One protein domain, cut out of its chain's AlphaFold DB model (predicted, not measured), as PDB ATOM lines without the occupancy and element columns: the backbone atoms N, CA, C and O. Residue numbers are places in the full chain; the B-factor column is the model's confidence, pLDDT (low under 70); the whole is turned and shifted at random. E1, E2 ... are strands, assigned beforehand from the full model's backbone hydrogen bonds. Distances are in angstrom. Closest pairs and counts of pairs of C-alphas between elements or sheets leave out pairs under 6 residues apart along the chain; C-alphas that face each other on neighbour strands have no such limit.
ATOM      1  N   ASN A  13     196.244 -30.316  29.520       90.19
ATOM      2  CA  ASN A  13     196.112 -29.866  30.911       90.19
ATOM      3  C   ASN A  13     197.015 -30.604  31.927       90.19
ATOM      4  O   ASN A  13     197.052 -30.217  33.097       90.19
ATOM      5  N   LYS A  14     197.719 -31.665  31.509       90.31
ATOM      6  CA  LYS A  14     198.675 -32.417  32.333       90.31
ATOM      7  C   LYS A  14     200.108 -31.950  32.106       90.31
ATOM      8  O   LYS A  14     201.004 -32.391  32.829       90.31
ATOM      9  N   ASP A  15     200.334 -31.077  31.129       92.56
ATOM     10  CA  ASP A  15     201.658 -30.575  30.819       92.56
ATOM     11  C   ASP A  15     202.209 -29.727  31.985       92.56
ATOM     12  O   ASP A  15     201.560 -28.774  32.431       92.56
ATOM     13  N   PRO A  16     203.419 -30.026  32.496       93.81
ATOM     14  CA  PRO A  16     204.005 -29.295  33.618       93.81
ATOM     15  C   PRO A  16     204.307 -27.818  33.317       93.81
ATOM     16  O   PRO A  16     204.561 -27.063  34.265       93.81
ATOM     17  N   LEU A  17     204.314 -27.406  32.044       92.44
ATOM     18  CA  LEU A  17     204.491 -26.015  31.619       92.44
ATOM     19  C   LEU A  17     203.231 -25.164  31.815       92.44
ATOM     20  O   LEU A  17     203.335 -23.937  31.834       92.44
ATOM     21  N   LEU A  18     202.066 -25.790  32.008       94.12
ATOM     22  CA  LEU A  18     200.842 -25.102  32.400       94.12
ATOM     23  C   LEU A  18     200.749 -25.016  33.923       94.12
ATOM     24  O   LEU A  18     200.804 -26.015  34.643       94.12
ATOM     25  N   LYS A  19     200.608 -23.792  34.432       96.19
ATOM     26  CA  LYS A  19     200.399 -23.511  35.854       96.19
ATOM     27  C   LYS A  19     198.991 -22.989  36.068       96.19
ATOM     28  O   LYS A  19     198.676 -21.866  35.689       96.19
ATOM     29  N   TYR A  20     198.166 -23.811  36.702       95.62
ATOM     30  CA  TYR A  20     196.810 -23.464  37.106       95.62
ATOM     31  C   TYR A  20     196.821 -22.860  38.514       95.62
ATOM     32  O   TYR A  20     197.435 -23.411  39.428       95.62
ATOM     33  N   GLN A  21     196.145 -21.730  38.693       96.62
ATOM     34  CA  GLN A  21     195.902 -21.090  39.987       96.62
ATOM     35  C   GLN A  21     194.399 -20.833  40.146       96.62
ATOM     36  O   GLN A  21     193.736 -20.474  39.175       96.62
ATOM     37  N   GLY A  22     193.870 -20.992  41.362       94.44
ATOM     38  CA  GLY A  22     192.430 -20.903  41.649       94.44
ATOM     39  C   GLY A  22     191.692 -22.238  41.483       94.44
ATOM     40  O   GLY A  22     192.316 -23.298  41.372       94.44
ATOM     41  N   GLY A  23     190.359 -22.197  41.502       94.25
ATOM     42  CA  GLY A  23     189.509 -23.386  41.385       94.25
ATOM     43  C   GLY A  23     189.378 -23.896  39.948       94.25
ATOM     44  O   GLY A  23     188.447 -23.504  39.246       94.25
ATOM     45  N   TRP A  24     190.278 -24.783  39.512       94.94
ATOM     46  CA  TRP A  24     190.206 -25.448  38.203       94.94
ATOM     47  C   TRP A  24     189.730 -26.898  38.311       94.94
ATOM     48  O   TRP A  24     190.212 -27.668  39.139       94.94
ATOM     49  N   PHE A  25     188.840 -27.285  37.403       93.69
ATOM     50  CA  PHE A  25     188.446 -28.665  37.155       93.69
ATOM     51  C   PHE A  25     189.266 -29.210  35.982       93.69
ATOM     52  O   PHE A  25     189.160 -28.694  34.867       93.69
ATOM     53  N   LEU A  26     190.087 -30.236  36.230       93.19
ATOM     54  CA  LEU A  26     191.032 -30.815  35.255       93.19
ATOM     55  C   LEU A  26     190.621 -32.215  34.754       93.19
ATOM     56  O   LEU A  26     191.375 -32.864  34.030       93.19
ATOM     57  N   ASP A  27     189.427 -32.679  35.122       84.00
ATOM     58  CA  ASP A  27     188.999 -34.071  34.920       84.00
ATOM     59  C   ASP A  27     188.207 -34.299  33.620       84.00
ATOM     60  O   ASP A  27     187.721 -35.401  33.362       84.00
ATOM     61  N   GLY A  28     188.059 -33.271  32.780       79.06
ATOM     62  CA  GLY A  28     187.345 -33.393  31.514       79.06
ATOM     63  C   GLY A  28     188.180 -34.126  30.468       79.06
ATOM     64  O   GLY A  28     189.328 -33.763  30.230       79.06
ATOM     65  N   THR A  29     187.603 -35.118  29.793       78.62
ATOM     66  CA  THR A  29     188.163 -35.691  28.562       78.62
ATOM     67  C   THR A  29     187.287 -35.318  27.374       78.62
ATOM     68  O   THR A  29     186.063 -35.431  27.403       78.62
ATOM     69  N   TRP A  30     187.931 -34.852  26.315       71.56
ATOM     70  CA  TRP A  30     187.343 -34.646  25.007       71.56
ATOM     71  C   TRP A  30     187.795 -35.760  24.083       71.56
ATOM     72  O   TRP A  30     188.995 -35.982  23.935       71.56
ATOM     73  N   ASN A  31     186.859 -36.406  23.401       76.31
ATOM     74  CA  ASN A  31     187.182 -37.303  22.301       76.31
ATOM     75  C   ASN A  31     186.747 -36.634  20.999       76.31
ATOM     76  O   ASN A  31     185.550 -36.461  20.776       76.31
ATOM     77  N   ALA A  32     187.707 -36.266  20.144       67.75
ATOM     78  CA  ALA A  32     187.422 -35.755  18.809       67.75
ATOM     79  C   ALA A  32     186.785 -36.882  17.974       67.75
ATOM     80  O   ALA A  32     187.482 -37.854  17.659       67.75
ATOM     81  N   PRO A  33     185.506 -36.774  17.566       65.06
ATOM     82  CA  PRO A  33     184.801 -37.875  16.906       65.06
ATOM     83  C   PRO A  33     185.429 -38.299  15.570       65.06
ATOM     84  O   PRO A  33     185.243 -39.428  15.130       65.06
ATOM     85  N   SER A  34     186.174 -37.402  14.919       63.50
ATOM     86  CA  SER A  34     186.666 -37.567  13.547       63.50
ATOM     87  C   SER A  34     188.184 -37.735  13.418       63.50
ATOM     88  O   SER A  34     188.666 -37.948  12.309       63.50
ATOM     89  N   GLY A  35     188.952 -37.644  14.511       69.50
ATOM     90  CA  GLY A  35     190.418 -37.544  14.426       69.50
ATOM     91  C   GLY A  35     191.217 -38.516  15.285       69.50
ATOM     92  O   GLY A  35     192.443 -38.467  15.243       69.50
ATOM     93  N   GLY A  36     190.567 -39.335  16.122       76.00
ATOM     94  CA  GLY A  36     191.260 -40.172  17.115       76.00
ATOM     95  C   GLY A  36     192.072 -39.373  18.147       76.00
ATOM     96  O   GLY A  36     192.787 -39.954  18.960       76.00
ATOM     97  N   GLN A  37     191.974 -38.043  18.123       72.06
ATOM     98  CA  GLN A  37     192.606 -37.167  19.094       72.06
ATOM     99  C   GLN A  37     191.711 -37.119  20.326       72.06
ATOM    100  O   GLN A  37     190.553 -36.712  20.243       72.06
ATOM    101  N   SER A  38     192.253 -37.537  21.462       73.94
ATOM    102  CA  SER A  38     191.681 -37.201  22.759       73.94
ATOM    103  C   SER A  38     192.455 -36.020  23.330       73.94
ATOM    104  O   SER A  38     193.673 -35.933  23.173       73.94
ATOM    105  N   ALA A  39     191.743 -35.079  23.933       76.31
ATOM    106  CA  ALA A  39     192.330 -33.980  24.687       76.31
ATOM    107  C   ALA A  39     191.695 -33.948  26.072       76.31
ATOM    108  O   ALA A  39     190.659 -34.568  26.312       76.31
ATOM    109  N   THR A  40     192.313 -33.240  26.999       82.12
ATOM    110  CA  THR A  40     191.753 -33.015  28.324       82.12
ATOM    111  C   THR A  40     191.305 -31.569  28.448       82.12
ATOM    112  O   THR A  40     192.039 -30.650  28.103       82.12
ATOM    113  N   PHE A  41     190.086 -31.358  28.936       85.25
ATOM    114  CA  PHE A  41     189.566 -30.022  29.185       85.25
ATOM    115  C   PHE A  41     189.976 -29.552  30.574       85.25
ATOM    116  O   PHE A  41     189.920 -30.296  31.556       85.25
ATOM    117  N   SER A  42     190.333 -28.278  30.659       90.19
ATOM    118  CA  SER A  42     190.401 -27.559  31.924       90.19
ATOM    119  C   SER A  42     189.282 -26.528  31.952       90.19
ATOM    120  O   SER A  42     189.091 -25.802  30.978       90.19
ATOM    121  N   SER A  43     188.505 -26.486  33.032       92.06
ATOM    122  CA  SER A  43     187.424 -25.509  33.167       92.06
ATOM    123  C   SER A  43     187.395 -24.871  34.544       92.06
ATOM    124  O   SER A  43     187.836 -25.464  35.528       92.06
ATOM    125  N   THR A  44     186.885 -23.651  34.619       93.00
ATOM    126  CA  THR A  44     186.729 -22.929  35.878       93.00
ATOM    127  C   THR A  44     185.545 -21.972  35.805       93.00
ATOM    128  O   THR A  44     185.267 -21.394  34.757       93.00
ATOM    129  N   SER A  45     184.841 -21.822  36.924       90.88
ATOM    130  CA  SER A  45     183.850 -20.765  37.165       90.88
ATOM    131  C   SER A  45     184.336 -19.743  38.200       90.88
ATOM    132  O   SER A  45     183.611 -18.815  38.550       90.88
ATOM    133  N   ASP A  46     185.561 -19.911  38.707       92.00
ATOM    134  CA  ASP A  46     186.176 -19.005  39.670       92.00
ATOM    135  C   ASP A  46     186.708 -17.767  38.919       92.00
ATOM    136  O   ASP A  46     187.544 -17.916  38.025       92.00
ATOM    137  N   PRO A  47     186.245 -16.544  39.241       88.19
ATOM    138  CA  PRO A  47     186.676 -15.316  38.565       88.19
ATOM    139  C   PRO A  47     188.106 -14.886  38.939       88.19
ATOM    140  O   PRO A  47     188.630 -13.900  38.426       88.19
ATOM    141  N   THR A  48     188.743 -15.580  39.882       90.12
ATOM    142  CA  THR A  48     190.150 -15.369  40.245       90.12
ATOM    143  C   THR A  48     191.067 -16.436  39.658       90.12
ATOM    144  O   THR A  48     192.289 -16.345  39.796       90.12
ATOM    145  N   ALA A  49     190.496 -17.432  38.974       93.81
ATOM    146  CA  ALA A  49     191.261 -18.503  38.377       93.81
ATOM    147  C   ALA A  49     192.088 -18.002  37.191       93.81
ATOM    148  O   ALA A  49     191.620 -17.268  36.313       93.81
ATOM    149  N   THR A  50     193.347 -18.431  37.171       93.62
ATOM    150  CA  THR A  50     194.291 -18.118  36.102       93.62
ATOM    151  C   THR A  50     195.000 -19.378  35.633       93.62
ATOM    152  O   THR A  50     195.249 -20.297  36.416       93.62
ATOM    153  N   VAL A  51     195.316 -19.432  34.343       94.31
ATOM    154  CA  VAL A  51     196.249 -20.413  33.791       94.31
ATOM    155  C   VAL A  51     197.389 -19.658  33.133       94.31
ATOM    156  O   VAL A  51     197.179 -18.739  32.340       94.31
ATOM    157  N   THR A  52     198.602 -20.027  33.524       93.25
ATOM    158  CA  THR A  52     199.836 -19.429  33.035       93.25
ATOM    159  C   THR A  52     200.581 -20.455  32.205       93.25
ATOM    160  O   THR A  52     200.813 -21.576  32.659       93.25
ATOM    161  N   PHE A  53     200.968 -20.061  31.000       92.31
ATOM    162  CA  PHE A  53     201.828 -20.840  30.128       92.31
ATOM    163  C   PHE A  53     203.125 -20.069  29.891       92.31
ATOM    164  O   PHE A  53     203.103 -18.957  29.361       92.31
ATOM    165  N   VAL A  54     204.250 -20.667  30.278       88.56
ATOM    166  CA  VAL A  54     205.582 -20.104  30.030       88.56
ATOM    167  C   VAL A  54     206.225 -20.906  28.916       88.56
ATOM    168  O   VAL A  54     206.545 -22.082  29.092       88.56
ATOM    169  N   ASN A  55     206.425 -20.275  27.763       82.25
ATOM    170  CA  ASN A  55     207.067 -20.966  26.661       82.25
ATOM    171  C   ASN A  55     208.583 -21.070  26.880       82.25
ATOM    172  O   ASN A  55     209.247 -20.037  26.964       82.25
ATOM    173  N   PRO A  56     209.170 -22.280  26.880       75.25
ATOM    174  CA  PRO A  56     210.618 -22.426  27.008       75.25
ATOM    175  C   PRO A  56     211.389 -21.989  25.752       75.25
ATOM    176  O   PRO A  56     212.600 -21.790  25.818       75.25
ATOM    177  N   ASP A  68     185.657 -22.674  24.625       67.19
ATOM    178  CA  ASP A  68     184.262 -23.087  24.501       67.19
ATOM    179  C   ASP A  68     183.417 -22.253  25.469       67.19
ATOM    180  O   ASP A  68     183.611 -22.296  26.690       67.19
ATOM    181  N   ALA A  69     182.525 -21.430  24.916       62.91
ATOM    182  CA  ALA A  69     181.597 -20.625  25.690       62.91
ATOM    183  C   ALA A  69     180.263 -21.368  25.802       62.91
ATOM    184  O   ALA A  69     179.608 -21.671  24.808       62.91
ATOM    185  N   HIS A  70     179.791 -21.561  27.034       60.72
ATOM    186  CA  HIS A  70     178.627 -22.386  27.382       60.72
ATOM    187  C   HIS A  70     177.279 -21.964  26.741       60.72
ATOM    188  O   HIS A  70     176.245 -22.584  26.998       60.72
ATOM    189  N   THR A  71     177.237 -20.889  25.943       52.62
ATOM    190  CA  THR A  71     175.986 -20.268  25.478       52.62
ATOM    191  C   THR A  71     175.687 -20.386  23.987       52.62
ATOM    192  O   THR A  71     174.580 -20.018  23.592       52.62
ATOM    193  N   LYS A  72     176.576 -20.952  23.161       53.75
ATOM    194  CA  LYS A  72     176.302 -21.409  21.782       53.75
ATOM    195  C   LYS A  72     177.516 -22.177  21.274       53.75
ATOM    196  O   LYS A  72     178.627 -21.813  21.607       53.75
ATOM    197  N   SER A  73     177.281 -23.180  20.432       55.75
ATOM    198  CA  SER A  73     178.253 -24.110  19.831       55.75
ATOM    199  C   SER A  73     179.316 -23.473  18.907       55.75
ATOM    200  O   SER A  73     179.669 -24.068  17.890       55.75
ATOM    201  N   SER A  74     179.745 -22.241  19.177       62.62
ATOM    202  CA  SER A  74     180.830 -21.572  18.466       62.62
ATOM    203  C   SER A  74     182.126 -21.885  19.197       62.62
ATOM    204  O   SER A  74     182.324 -21.447  20.327       62.62
ATOM    205  N   GLU A  75     182.977 -22.680  18.557       72.31
ATOM    206  CA  GLU A  75     184.372 -22.838  18.958       72.31
ATOM    207  C   GLU A  75     185.084 -21.518  18.628       72.31
ATOM    208  O   GLU A  75     185.437 -21.258  17.473       72.31
ATOM    209  N   ASP A  76     185.244 -20.647  19.622       74.62
ATOM    210  CA  ASP A  76     185.947 -19.384  19.426       74.62
ATOM    211  C   ASP A  76     187.448 -19.638  19.606       74.62
ATOM    212  O   ASP A  76     187.987 -19.760  20.710       74.62
ATOM    213  N   VAL A  77     188.144 -19.738  18.473       79.62
ATOM    214  CA  VAL A  77     189.599 -19.884  18.439       79.62
ATOM    215  C   VAL A  77     190.233 -18.503  18.483       79.62
ATOM    216  O   VAL A  77     190.188 -17.745  17.514       79.62
ATOM    217  N   SER A  78     190.895 -18.195  19.592       84.25
ATOM    218  CA  SER A  78     191.773 -17.038  19.659       84.25
ATOM    219  C   SER A  78     193.166 -17.389  19.158       84.25
ATOM    220  O   SER A  78     193.719 -18.439  19.496       84.25
ATOM    221  N   SER A  79     193.772 -16.487  18.385       86.62
ATOM    222  CA  SER A  79     195.171 -16.620  18.009       86.62
ATOM    223  C   SER A  79     195.951 -15.325  18.157       86.62
ATOM    224  O   SER A  79     195.523 -14.295  17.644       86.62
ATOM    225  N   GLU A  89     205.197 -15.112  28.403       89.88
ATOM    226  CA  GLU A  89     204.276 -15.616  29.408       89.88
ATOM    227  C   GLU A  89     202.855 -15.290  28.955       89.88
ATOM    228  O   GLU A  89     202.526 -14.144  28.641       89.88
ATOM    229  N   ILE A  90     202.017 -16.318  28.881       88.69
ATOM    230  CA  ILE A  90     200.624 -16.189  28.468       88.69
ATOM    231  C   ILE A  90     199.775 -16.442  29.693       88.69
ATOM    232  O   ILE A  90     199.782 -17.545  30.240       88.69
ATOM    233  N   ILE A  91     199.047 -15.411  30.108       91.06
ATOM    234  CA  ILE A  91     198.170 -15.459  31.270       91.06
ATOM    235  C   ILE A  91     196.739 -15.358  30.766       91.06
ATOM    236  O   ILE A  91     196.337 -14.330  30.223       91.06
ATOM    237  N   ILE A  92     195.967 -16.418  30.972       91.19
ATOM    238  CA  ILE A  92     194.529 -16.413  30.723       91.19
ATOM    239  C   ILE A  92     193.831 -16.293  32.070       91.19
ATOM    240  O   ILE A  92     194.163 -17.015  33.015       91.19
ATOM    241  N   ARG A  93     192.876 -15.370  32.156       91.31
ATOM    242  CA  ARG A  93     192.094 -15.097  33.362       91.31
ATOM    243  C   ARG A  93     190.618 -15.265  33.052       91.31
ATOM    244  O   ARG A  93     190.171 -14.878  31.975       91.31
ATOM    245  N   ASN A  94     189.880 -15.824  34.000       89.75
ATOM    246  CA  ASN A  94     188.429 -15.813  33.939       89.75
ATOM    247  C   ASN A  94     187.926 -14.472  34.491       89.75
ATOM    248  O   ASN A  94     187.890 -14.279  35.699       89.75
ATOM    249  N   GLU A  95     187.607 -13.512  33.626       86.88
ATOM    250  CA  GLU A  95     187.075 -12.218  34.065       86.88
ATOM    251  C   GLU A  95     185.553 -12.271  34.191       86.88
ATOM    252  O   GLU A  95     184.883 -12.806  33.315       86.88
ATOM    253  N   ASN A  96     185.010 -11.668  35.251       84.75
ATOM    254  CA  ASN A  96     183.566 -11.543  35.444       84.75
ATOM    255  C   ASN A  96     182.915 -10.835  34.239       84.75
ATOM    256  O   ASN A  96     183.075  -9.623  34.064       84.75
ATOM    257  N   ASP A  97     182.148 -11.585  33.443       81.50
ATOM    258  CA  ASP A  97     181.391 -11.061  32.309       81.50
ATOM    259  C   ASP A  97     179.883 -11.003  32.596       81.50
ATOM    260  O   ASP A  97     179.113 -11.925  32.311       81.50
ATOM    261  N   THR A  98     179.427  -9.848  33.085       83.81
ATOM    262  CA  THR A  98     178.000  -9.594  33.337       83.81
ATOM    263  C   THR A  98     177.153  -9.464  32.063       83.81
ATOM    264  O   THR A  98     175.936  -9.285  32.155       83.81
ATOM    265  N   ARG A  99     177.762  -9.479  30.862       79.38
ATOM    266  CA  ARG A  99     177.027  -9.370  29.586       79.38
ATOM    267  C   ARG A  99     176.266 -10.655  29.272       79.38
ATOM    268  O   ARG A  99     175.179 -10.578  28.700       79.38
ATOM    269  N   VAL A 100     176.837 -11.807  29.632       79.06
ATOM    270  CA  VAL A 100     176.278 -13.135  29.335       79.06
ATOM    271  C   VAL A 100     175.390 -13.617  30.474       79.06
ATOM    272  O   VAL A 100     174.265 -14.055  30.230       79.06
ATOM    273  N   GLU A 101     175.851 -13.471  31.718       79.88
ATOM    274  CA  GLU A 101     175.108 -13.901  32.897       79.88
ATOM    275  C   GLU A 101     175.060 -12.782  33.950       79.88
ATOM    276  O   GLU A 101     176.107 -12.284  34.360       79.88
ATOM    277  N   PRO A 102     173.872 -12.368  34.440       81.00
ATOM    278  CA  PRO A 102     173.765 -11.302  35.443       81.00
ATOM    279  C   PRO A 102     174.474 -11.618  36.765       81.00
ATOM    280  O   PRO A 102     174.775 -10.709  37.532       81.00
ATOM    281  N   SER A 103     174.693 -12.906  37.038       80.56
ATOM    282  CA  SER A 103     175.426 -13.405  38.199       80.56
ATOM    283  C   SER A 103     176.924 -13.084  38.123       80.56
ATOM    284  O   SER A 103     177.589 -13.052  39.157       80.56
ATOM    285  N   GLY A 104     177.442 -12.813  36.919       77.31
ATOM    286  CA  GLY A 104     178.849 -12.532  36.674       77.31
ATOM    287  C   GLY A 104     179.764 -13.758  36.688       77.31
ATOM    288  O   GLY A 104     180.985 -13.624  36.607       77.31
ATOM    289  N   PHE A 105     179.196 -14.960  36.801       77.00
ATOM    290  CA  PHE A 105     179.958 -16.202  36.760       77.00
ATOM    291  C   PHE A 105     180.132 -16.651  35.310       77.00
ATOM    292  O   PHE A 105     179.346 -17.431  34.783       77.00
ATOM    293  N   SER A 106     181.171 -16.156  34.647       83.69
ATOM    294  CA  SER A 106     181.619 -16.737  33.386       83.69
ATOM    295  C   SER A 106     182.293 -18.083  33.651       83.69
ATOM    296  O   SER A 106     183.105 -18.226  34.570       83.69
ATOM    297  N   GLN A 107     181.959 -19.082  32.839       86.88
ATOM    298  CA  GLN A 107     182.724 -20.319  32.783       86.88
ATOM    299  C   GLN A 107     183.776 -20.195  31.686       86.88
ATOM    300  O   GLN A 107     183.445 -19.963  30.525       86.88
ATOM    301  N   LEU A 108     185.036 -20.377  32.061       87.81
ATOM    302  CA  LEU A 108     186.147 -20.472  31.130       87.81
ATOM    303  C   LEU A 108     186.464 -21.948  30.906       87.81
ATOM    304  O   LEU A 108     186.752 -22.669  31.861       87.81
ATOM    305  N   ILE A 109     186.428 -22.390  29.649       88.69
ATOM    306  CA  ILE A 109     186.836 -23.736  29.239       88.69
ATOM    307  C   ILE A 109     188.026 -23.591  28.295       88.69
ATOM    308  O   ILE A 109     187.929 -22.940  27.257       88.69
ATOM    309  N   VAL A 110     189.154 -24.196  28.664       89.44
ATOM    310  CA  VAL A 110     190.376 -24.242  27.858       89.44
ATOM    311  C   VAL A 110     190.620 -25.685  27.441       89.44
ATOM    312  O   VAL A 110     190.800 -26.568  28.286       89.44
ATOM    313  N   ASN A 111     190.623 -25.913  26.128       86.25
ATOM    314  CA  ASN A 111     190.856 -27.230  25.537       86.25
ATOM    315  C   ASN A 111     192.353 -27.537  25.405       86.25
ATOM    316  O   ASN A 111     192.856 -28.498  25.973       86.25
ATOM    317  N   ARG A 112     193.081 -26.706  24.655       87.69
ATOM    318  CA  ARG A 112     194.502 -26.924  24.364       87.69
ATOM    319  C   ARG A 112     195.212 -25.632  24.015       87.69
ATOM    320  O   ARG A 112     194.599 -24.707  23.480       87.69
ATOM    321  N   PHE A 113     196.521 -25.637  24.236       88.38
ATOM    322  CA  PHE A 113     197.431 -24.635  23.697       88.38
ATOM    323  C   PHE A 113     198.160 -25.239  22.506       88.38
ATOM    324  O   PHE A 113     198.778 -26.298  22.624       88.38
TER     325      PHE A 113
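Overview. This is residues 13 to 56, 68 to 79 and 89 to 113 of the 366 residues of an uncharacterized protein of Panaeolus cyanescens (UniProt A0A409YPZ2). Two small sheets, E1, E4 and E6 in the one and E2, E3 and E7 in the other, stand partly face to face like an open V, joined near its narrow end by the turns from E1 to E2 and from E3 to E4. E7 runs near the middle, the turn of the E2 and E3 hairpin sticks out at residues 32 to 37, and E5 stands off from both sheets. The 81 printed residues have seven named strands, E1 to E7, and no named helix; the orders are E1, E4, E6 and E2, E3, E7, both antiparallel. The class is all strand, though under half of the residues are in named elements; the whole is compact, radius of gyration of the C-alphas 13.3 A, spanning 38 by 31 by 25 A.

Along the chain. Find C-alpha 18 at (200.842, -25.102, 32.400), where E1, residues 18 to 21, begins. Next come E2, residues 25 to 31, 17.2 A long, E3, residues 38 to 44, 20.0 A, and E4, residues 50 to 54. Then read E5, residues 75 to 79, E6, residues 89 to 93, and E7, residues 108 to 113, 14.1 A long, ending at (197.431, -24.635, 23.697).

Arrangement. Look from E1 to E4: N 19 and O 52 are 2.8 A apart. On to E6, N 53 and O 90 are 2.9 A apart. Between E2 and E3, a hairpin, look at N 30 and O 39, 2.7 A. Between E3 and E7, N 110 and O 42 are 2.8 A apart. E5 pairs with no named strand.

Size, cuts and confidence. C-alphas 56 and 68 are 26.5 A apart across one cut, 79 and 89 14.6 A across the other. The link E6 to E7 is long. Residues 32 to 35 and 68 to 74 have pLDDT under 70.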